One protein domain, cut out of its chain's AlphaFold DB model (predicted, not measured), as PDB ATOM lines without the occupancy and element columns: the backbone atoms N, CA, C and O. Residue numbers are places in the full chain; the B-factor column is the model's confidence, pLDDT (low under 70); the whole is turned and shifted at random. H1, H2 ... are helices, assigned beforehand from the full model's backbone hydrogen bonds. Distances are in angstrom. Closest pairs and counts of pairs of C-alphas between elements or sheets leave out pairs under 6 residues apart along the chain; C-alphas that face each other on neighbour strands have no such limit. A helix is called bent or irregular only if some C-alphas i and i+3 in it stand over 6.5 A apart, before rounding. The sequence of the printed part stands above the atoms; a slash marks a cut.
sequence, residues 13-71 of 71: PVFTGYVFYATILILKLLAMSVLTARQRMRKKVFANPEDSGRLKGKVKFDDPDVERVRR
ATOM      1  N   PRO A  13      -6.638  18.823  36.269       93.69
ATOM      2  CA  PRO A  13      -7.835  18.022  36.016       93.69
ATOM      3  C   PRO A  13      -9.027  18.454  36.881       93.69
ATOM      4  O   PRO A  13     -10.173  18.345  36.444       93.69
ATOM      5  N   VAL A  14      -8.773  19.003  38.076       94.69
ATOM      6  CA  VAL A  14      -9.822  19.510  38.971       94.69
ATOM      7  C   VAL A  14     -10.478  20.755  38.382       94.69
ATOM      8  O   VAL A  14     -11.704  20.842  38.343       94.69
ATOM      9  N   PHE A  15      -9.679  21.700  37.876       94.88
ATOM     10  CA  PHE A  15     -10.203  22.914  37.252       94.88
ATOM     11  C   PHE A  15     -10.986  22.597  35.978       94.88
ATOM     12  O   PHE A  15     -12.093  23.097  35.793       94.88
ATOM     13  N   THR A  16     -10.461  21.705  35.137       94.56
ATOM     14  CA  THR A  16     -11.158  21.255  33.926       94.56
ATOM     15  C   THR A  16     -12.500  20.595  34.259       94.56
ATOM     16  O   THR A  16     -13.513  20.938  33.648       94.56
ATOM     17  N   GLY A  17     -12.541  19.711  35.263       96.69
ATOM     18  CA  GLY A  17     -13.790  19.111  35.738       96.69
ATOM     19  C   GLY A  17     -14.777  20.155  36.266       96.69
ATOM     20  O   GLY A  17     -15.945  20.154  35.881       96.69
ATOM     21  N   TYR A  18     -14.301  21.097  37.083       96.25
ATOM     22  CA  TYR A  18     -15.116  22.197  37.600       96.25
ATOM     23  C   TYR A  18     -15.740  23.030  36.475       96.25
ATOM     24  O   TYR A  18     -16.954  23.215  36.465       96.25
ATOM     25  N   VAL A  19     -14.947  23.484  35.498       96.44
ATOM     26  CA  VAL A  19     -15.440  24.289  34.367       96.44
ATOM     27  C   VAL A  19     -16.455  23.504  33.534       96.44
ATOM     28  O   VAL A  19     -17.477  24.056  33.123       96.44
ATOM     29  N   PHE A  20     -16.227  22.209  33.315       96.31
ATOM     30  CA  PHE A  20     -17.165  21.366  32.577       96.31
ATOM     31  C   PHE A  20     -18.531  21.277  33.275       96.31
ATOM     32  O   PHE A  20     -19.561  21.586  32.677       96.31
ATOM     33  N   TYR A  21     -18.571  20.948  34.567       97.56
ATOM     34  CA  TYR A  21     -19.846  20.877  35.286       97.56
ATOM     35  C   TYR A  21     -20.477  22.256  35.515       97.56
ATOM     36  O   TYR A  21     -21.698  22.389  35.437       97.56
ATOM     37  N   ALA A  22     -19.669  23.298  35.723       97.62
ATOM     38  CA  ALA A  22     -20.150  24.673  35.829       97.62
ATOM     39  C   ALA A  22     -20.836  25.128  34.534       97.62
ATOM     40  O   ALA A  22     -21.920  25.702  34.587       97.62
ATOM     41  N   THR A  23     -20.261  24.825  33.365       97.56
ATOM     42  CA  THR A  23     -20.888  25.160  32.075       97.56
ATOM     43  C   THR A  23     -22.195  24.396  31.858       97.56
ATOM     44  O   THR A  23     -23.173  25.004  31.426       97.56
ATOM     45  N   ILE A  24     -22.279  23.118  32.245       98.19
ATOM     46  CA  ILE A  24     -23.542  22.356  32.230       98.19
ATOM     47  C   ILE A  24     -24.593  23.001  33.143       98.19
ATOM     48  O   ILE A  24     -25.750  23.155  32.743       98.19
ATOM     49  N   LEU A  25     -24.213  23.411  34.356       97.88
ATOM     50  CA  LEU A  25     -25.122  24.091  35.281       97.88
ATOM     51  C   LEU A  25     -25.604  25.432  34.719       97.88
ATOM     52  O   LEU A  25     -26.796  25.723  34.791       97.88
ATOM     53  N   ILE A  26     -24.716  26.219  34.110       98.00
ATOM     54  CA  ILE A  26     -25.082  27.477  33.449       98.00
ATOM     55  C   ILE A  26     -26.068  27.211  32.308       98.00
ATOM     56  O   ILE A  26     -27.105  27.870  32.233       98.00
ATOM     57  N   LEU A  27     -25.807  26.212  31.459       97.94
ATOM     58  CA  LEU A  27     -26.722  25.828  30.380       97.94
ATOM     59  C   LEU A  27     -28.096  25.410  30.914       97.94
ATOM     60  O   LEU A  27     -29.116  25.841  30.378       97.94
ATOM     61  N   LYS A  28     -28.145  24.635  32.005       96.12
ATOM     62  CA  LYS A  28     -29.399  24.291  32.689       96.12
ATOM     63  C   LYS A  28     -30.143  25.549  33.147       96.12
ATOM     64  O   LYS A  28     -31.344  25.657  32.915       96.12
ATOM     65  N   LEU A  29     -29.458  26.491  33.794       96.00
ATOM     66  CA  LEU A  29     -30.073  27.727  34.293       96.00
ATOM     67  C   LEU A  29     -30.627  28.586  33.150       96.00
ATOM     68  O   LEU A  29     -31.755  29.075  33.232       96.00
ATOM     69  N   LEU A  30     -29.887  28.699  32.045       96.56
ATOM     70  CA  LEU A  30     -30.369  29.372  30.839       96.56
ATOM     71  C   LEU A  30     -31.604  28.664  30.264       96.56
ATOM     72  O   LEU A  30     -32.584  29.327  29.924       96.56
ATOM     73  N   ALA A  31     -31.623  27.329  30.232       95.88
ATOM     74  CA  ALA A  31     -32.786  26.561  29.788       95.88
ATOM     75  C   ALA A  31     -34.027  26.788  30.676       95.88
ATOM     76  O   ALA A  31     -35.139  26.901  30.154       95.88
ATOM     77  N   MET A  32     -33.859  26.937  31.997       94.62
ATOM     78  CA  MET A  32     -34.968  27.250  32.916       94.62
ATOM     79  C   MET A  32     -35.645  28.592  32.589       94.62
ATOM     80  O   MET A  32     -36.870  28.708  32.704       94.62
ATOM     81  N   SER A  33     -34.893  29.588  32.104       93.50
ATOM     82  CA  SER A  33     -35.464  30.877  31.675       93.50
ATOM     83  C   SER A  33     -36.417  30.718  30.479       93.50
ATOM     84  O   SER A  33     -37.539  31.235  30.493       93.50
ATOM     85  N   VAL A  34     -36.030  29.904  29.490       95.06
ATOM     86  CA  VAL A  34     -36.837  29.611  28.296       95.06
ATOM     87  C   VAL A  34     -38.091  28.820  28.668       95.06
ATOM     88  O   VAL A  34     -39.182  29.120  28.178       95.06
ATOM     89  N   LEU A  35     -37.971  27.839  29.567       94.06
ATOM     90  CA  LEU A  35     -39.120  27.078  30.067       94.06
ATOM     91  C   LEU A  35     -40.119  27.976  30.807       94.06
ATOM     92  O   LEU A  35     -41.327  27.851  30.592       94.06
ATOM     93  N   THR A  36     -39.628  28.922  31.610       93.12
ATOM     94  CA  THR A  36     -40.474  29.905  32.300       93.12
ATOM     95  C   THR A  36     -41.231  30.774  31.295       93.12
ATOM     96  O   THR A  36     -42.453  30.910  31.390       93.12
ATOM     97  N   ALA A  37     -40.540  31.312  30.283       91.88
ATOM     98  CA  ALA A  37     -41.161  32.111  29.226       91.88
ATOM     99  C   ALA A  37     -42.219  31.308  28.450       91.88
ATOM    100  O   ALA A  37     -43.338  31.784  28.239       91.88
ATOM    101  N   ARG A  38     -41.912  30.055  28.093       93.69
ATOM    102  CA  ARG A  38     -42.856  29.144  27.432       93.69
ATOM    103  C   ARG A  38     -44.107  28.916  28.279       93.69
ATOM    104  O   ARG A  38     -45.212  28.941  27.739       93.69
ATOM    105  N   GLN A  39     -43.956  28.722  29.589       93.19
ATOM    106  CA  GLN A  39     -45.089  28.513  30.485       93.19
ATOM    107  C   GLN A  39     -45.970  29.766  30.605       93.19
ATOM    108  O   GLN A  39     -47.196  29.652  30.520       93.19
ATOM    109  N   ARG A  40     -45.359  30.954  30.712       91.44
ATOM    110  CA  ARG A  40     -46.070  32.247  30.721       91.44
ATOM    111  C   ARG A  40     -46.864  32.472  29.439       91.44
ATOM    112  O   ARG A  40     -48.053  32.768  29.511       91.44
ATOM    113  N   MET A  41     -46.251  32.239  28.276       91.00
ATOM    114  CA  MET A  41     -46.932  32.351  26.981       91.00
ATOM    115  C   MET A  41     -48.072  31.334  26.836       91.00
ATOM    116  O   MET A  41     -49.160  31.696  26.394       91.00
ATOM    117  N   ARG A  42     -47.864  30.077  27.260       91.06
ATOM    118  CA  ARG A  42     -48.883  29.013  27.191       91.06
ATOM    119  C   ARG A  42     -50.112  29.325  28.042       91.06
ATOM    120  O   ARG A  42     -51.233  29.111  27.595       91.06
ATOM    121  N   LYS A  43     -49.909  29.802  29.273       90.06
ATOM    122  CA  LYS A  43     -50.992  30.148  30.211       90.06
ATOM    123  C   LYS A  43     -51.528  31.567  30.013       90.06
ATOM    124  O   LYS A  43     -52.557  31.902  30.588       90.06
ATOM    125  N   LYS A  44     -50.841  32.388  29.208       90.19
ATOM    126  CA  LYS A  44     -51.067  33.834  29.064       90.19
ATOM    127  C   LYS A  44     -51.084  34.556  30.415       90.19
ATOM    128  O   LYS A  44     -51.884  35.466  30.630       90.19
ATOM    129  N   VAL A  45     -50.222  34.113  31.328       89.62
ATOM    130  CA  VAL A  45     -50.051  34.696  32.660       89.62
ATOM    131  C   VAL A  45     -48.711  35.410  32.701       89.62
ATOM    132  O   VAL A  45     -47.649  34.786  32.608       89.62
ATOM    133  N   PHE A  46     -48.768  36.726  32.844       90.44
ATOM    134  CA  PHE A  46     -47.601  37.599  32.826       90.44
ATOM    135  C   PHE A  46     -47.436  38.284  34.180       90.44
ATOM    136  O   PHE A  46     -48.398  38.447  34.927       90.44
ATOM    137  N   ALA A  47     -46.195  38.633  34.514       88.62
ATOM    138  CA  ALA A  47     -45.894  39.386  35.729       88.62
ATOM    139  C   ALA A  47     -46.182  40.882  35.543       88.62
ATOM    140  O   ALA A  47     -46.531  41.563  36.501       88.62
ATOM    141  N   ASN A  48     -46.089  41.372  34.308       89.38
ATOM    142  CA  ASN A  48     -46.153  42.790  34.024       89.38
ATOM    143  C   ASN A  48     -47.319  43.123  33.067       89.38
ATOM    144  O   ASN A  48     -47.689  42.295  32.221       89.38
ATOM    145  N   PRO A  49     -47.927  44.316  33.189       85.31
ATOM    146  CA  PRO A  49     -49.078  44.716  32.384       85.31
ATOM    147  C   PRO A  49     -48.763  44.920  30.896       85.31
ATOM    148  O   PRO A  49     -49.607  44.583  30.063       85.31
ATOM    149  N   GLU A  50     -47.569  45.389  30.534       86.25
ATOM    150  CA  GLU A  50     -47.144  45.611  29.145       86.25
ATOM    151  C   GLU A  50     -47.140  44.318  28.319       86.25
ATOM    152  O   GLU A  50     -47.648  44.284  27.194       86.25
ATOM    153  N   ASP A  51     -46.677  43.221  28.919       82.75
ATOM    154  CA  ASP A  51     -46.655  41.897  28.296       82.75
ATOM    155  C   ASP A  51     -48.071  41.324  28.155       82.75
ATOM    156  O   ASP A  51     -48.415  40.666  27.165       82.75
ATOM    157  N   SER A  52     -48.927  41.609  29.140       82.00
ATOM    158  CA  SER A  52     -50.315  41.153  29.148       82.00
ATOM    159  C   SER A  52     -51.160  41.840  28.070       82.00
ATOM    160  O   SER A  52     -51.968  41.175  27.414       82.00
ATOM    161  N   GLY A  53     -50.928  43.135  27.825       75.06
ATOM    162  CA  GLY A  53     -51.676  43.927  26.849       75.06
ATOM    163  C   GLY A  53     -51.455  43.444  25.417       75.06
ATOM    164  O   GLY A  53     -52.410  43.304  24.652       75.06
ATOM    165  N   ARG A  54     -50.211  43.093  25.069       73.69
ATOM    166  CA  ARG A  54     -49.859  42.629  23.717       73.69
ATOM    167  C   ARG A  54     -50.406  41.236  23.395       73.69
ATOM    168  O   ARG A  54     -50.742  40.961  22.246       73.69
ATOM    169  N   LEU A  55     -50.508  40.356  24.393       75.25
ATOM    170  CA  LEU A  55     -50.889  38.947  24.213       75.25
ATOM    171  C   LEU A  55     -52.306  38.614  24.714       75.25
ATOM    172  O   LEU A  55     -52.687  37.438  24.741       75.25
ATOM    173  N   LYS A  56     -53.098  39.634  25.089       79.56
ATOM    174  CA  LYS A  56     -54.420  39.489  25.737       79.56
ATOM    175  C   LYS A  56     -54.363  38.524  26.932       79.56
ATOM    176  O   LYS A  56     -55.212  37.645  27.084       79.56
ATOM    177  N   GLY A  57     -53.295  38.632  27.715       82.62
ATOM    178  CA  GLY A  57     -53.052  37.823  28.903       82.62
ATOM    179  C   GLY A  57     -53.566  38.478  30.178       82.62
ATOM    180  O   GLY A  57     -54.083  39.591  30.160       82.62
ATOM    181  N   LYS A  58     -53.411  37.776  31.298       87.69
ATOM    182  CA  LYS A  58     -53.732  38.287  32.635       87.69
ATOM    183  C   LYS A  58     -52.443  38.559  33.397       87.69
ATOM    184  O   LYS A  58     -51.510  37.756  33.335       87.69
ATOM    185  N   VAL A  59     -52.416  39.664  34.137       88.88
ATOM    186  CA  VAL A  59     -51.358  39.918  35.116       88.88
ATOM    187  C   VAL A  59     -51.684  39.114  36.366       88.88
ATOM    188  O   VAL A  59     -52.717  39.341  36.995       88.88
ATOM    189  N   LYS A  60     -50.858  38.113  36.675       87.94
ATOM    190  CA  LYS A  60     -51.061  37.222  37.824       87.94
ATOM    191  C   LYS A  60     -49.716  36.658  38.298       87.94
ATOM    192  O   LYS A  60     -48.867  36.307  37.477       87.94
ATOM    193  N   PHE A  61     -49.531  36.563  39.615       86.38
ATOM    194  CA  PHE A  61     -48.252  36.194  40.246       86.38
ATOM    195  C   PHE A  61     -48.268  34.823  40.940       86.38
ATOM    196  O   PHE A  61     -47.227  34.337  41.360       86.38
ATOM    197  N   ASP A  62     -49.434  34.196  41.049       88.94
ATOM    198  CA  ASP A  62     -49.698  32.980  41.825       88.94
ATOM    199  C   ASP A  62     -50.126  31.791  40.943       88.94
ATOM    200  O   ASP A  62     -50.764  30.854  41.420       88.94
ATOM    201  N   ASP A  63     -49.811  31.800  39.639       91.31
ATOM    202  CA  ASP A  63     -50.085  30.627  38.797       91.31
ATOM    203  C   ASP A  63     -49.185  29.450  39.219       91.31
ATOM    204  O   ASP A  63     -47.958  29.550  39.128       91.31
ATOM    205  N   PRO A  64     -49.763  28.317  39.662       92.44
ATOM    206  CA  PRO A  64     -48.998  27.229  40.264       92.44
ATOM    207  C   PRO A  64     -48.020  26.577  39.286       92.44
ATOM    208  O   PRO A  64     -46.994  26.049  39.718       92.44
ATOM    209  N   ASP A  65     -48.305  26.612  37.979       89.75
ATOM    210  CA  ASP A  65     -47.426  26.021  36.979       89.75
ATOM    211  C   ASP A  65     -46.277  26.967  36.600       89.75
ATOM    212  O   ASP A  65     -45.158  26.499  36.405       89.75
ATOM    213  N   VAL A  66     -46.520  28.282  36.515       90.56
ATOM    214  CA  VAL A  66     -45.454  29.287  36.324       90.56
ATOM    215  C   VAL A  66     -44.520  29.307  37.538       90.56
ATOM    216  O   VAL A  66     -43.301  29.257  37.383       90.56
ATOM    217  N   GLU A  67     -45.081  29.287  38.747       91.62
ATOM    218  CA  GLU A  67     -44.313  29.270  39.994       91.62
ATOM    219  C   GLU A  67     -43.567  27.956  40.230       91.62
ATOM    220  O   GLU A  67     -42.575  27.937  40.951       91.62
ATOM    221  N   ARG A  68     -44.012  26.838  39.640       92.12
ATOM    222  CA  ARG A  68     -43.273  25.569  39.703       92.12
ATOM    223  C   ARG A  68     -41.979  25.626  38.896       92.12
ATOM    224  O   ARG A  68     -40.992  25.070  39.344       92.12
ATOM    225  N   VAL A  69     -41.990  26.259  37.723       90.69
ATOM    226  CA  VAL A  69     -40.789  26.365  36.874       90.69
ATOM    227  C   VAL A  69     -39.815  27.421  37.413       90.69
ATOM    228  O   VAL A  69     -38.623  27.343  37.146       90.69
ATOM    229  N   ARG A  70     -40.313  28.401  38.179       88.81
ATOM    230  CA  ARG A  70     -39.487  29.436  38.815       88.81
ATOM    231  C   ARG A  70     -38.767  28.961  40.087       88.81
ATOM    232  O   ARG A  70     -37.721  29.517  40.407       88.81
ATOM    233  N   ARG A  71     -39.355  28.007  40.813       88.62
ATOM    234  CA  ARG A  71     -38.773  27.366  42.004       88.62
ATOM    235  C   ARG A  71     -37.676  26.379  41.618       88.62
ATOM    236  O   ARG A  71     -36.672  26.340  42.357       88.62
TER     237      ARG A  71
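AT A GLANCE: This is residues 13 to 71 of the 71 residues of the protein "Prostaglandin E synthase" of Zootermopsis nevadensis (UniProt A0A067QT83). One long helix, H1, sticks out as an arm over residues 13 to 31, and the rest of it joins a small head in which the chain turns round and folds back through a short helix, H2, and a second short helix, H3, which packs on the side of H1 at residues 32 to 40. The arm makes the length of the whole, while the head is compact, with a short parallel pairing of residues 45 to 46 with residues 58 to 59 between the two links. The printed part has 59 residues, with three named helices in the order H1, H2, H3 and no named strand, and its class is all helix. It is only just extended, close to loose, with a radius of gyration of the C-alphas of 16.0 A, and it spans 52 by 21 by 15 A.

IN THESE COORDINATES: The printed part begins with H1, residues 13 to 43, which runs from C-alpha 13 at (-7.835, 18.022, 36.016) to C-alpha 43 at (-50.992, 30.148, 30.211), 45.2 A from first to last C-alpha. Along H1 the x coordinate falls from one end to the other. Residues 44 to 48 link it to H2, residues 49 to 55, which measures 10.2 A from C-alpha 49 at (-49.078, 44.716, 32.384) to C-alpha 55. Residues 56 to 63 follow, and then comes H3, residues 64 to 70, which measures 9.9 A and ends with C-alpha 70 at (-39.487, 29.436, 38.815). Arg 71 is the chain's last residue. The three helices hold 45 of the 59 printed residues, and H1, with 31 residues, is the longest of them.

HOW THE PARTS SIT: Residues 13 to 31, which belong to H1, stand free: none of their C-alphas has within 10 A a C-alpha that is 8 or more residues away along the chain. Farther along, H1 touches H3 with its residues 32 to 40 alone. The closest C-alphas of H1 and H3 are those of Thr 36 and Val 69, 5.8 A apart, and 10 pairs of their C-alphas lie within 8 A. The two helices run opposite ways at a shallow tilt of 28 degrees, with their centres 16.6 A apart. H2 touches no helix. H1 and H2 are near each other, with 5 pairs of C-alphas within 10 A and the closest pair at 8.2 A. H2 and H3 are apart. Residues 45 to 46, after H1, pair with residues 58 to 59, after H2, and the two stretches run parallel. In the helix backbones, each pair of O i and N i+4 of H3 is within hydrogen-bond range, while 26 of 27 such pairs are in H1 and 2 of 3 in H2. No helix is bent or irregular.

THE WHOLE: The outline is a rod, and the two C-alphas farthest apart are those of Pro 13 and Lys 56, at 52.3 A. Without the stretch that stands free, the body has 40 residues and spans 25 by 18 by 13 A, with a radius of gyration of 9.2 A, 1.03 times that of a compact globule of as many residues. From Pro 13 to Arg 71 the C-alphas are 32.9 A apart. The link from H1 to H2, with 5 residues, is tight; the link from H2 to H3, with 8 residues, is short but not tight; no link is long. The printed part has no cut. The mean pLDDT of the printed part is 91.1, and no printed residue is under 70; the mean is 95 in H1, 80 in H2 and 91 in H3.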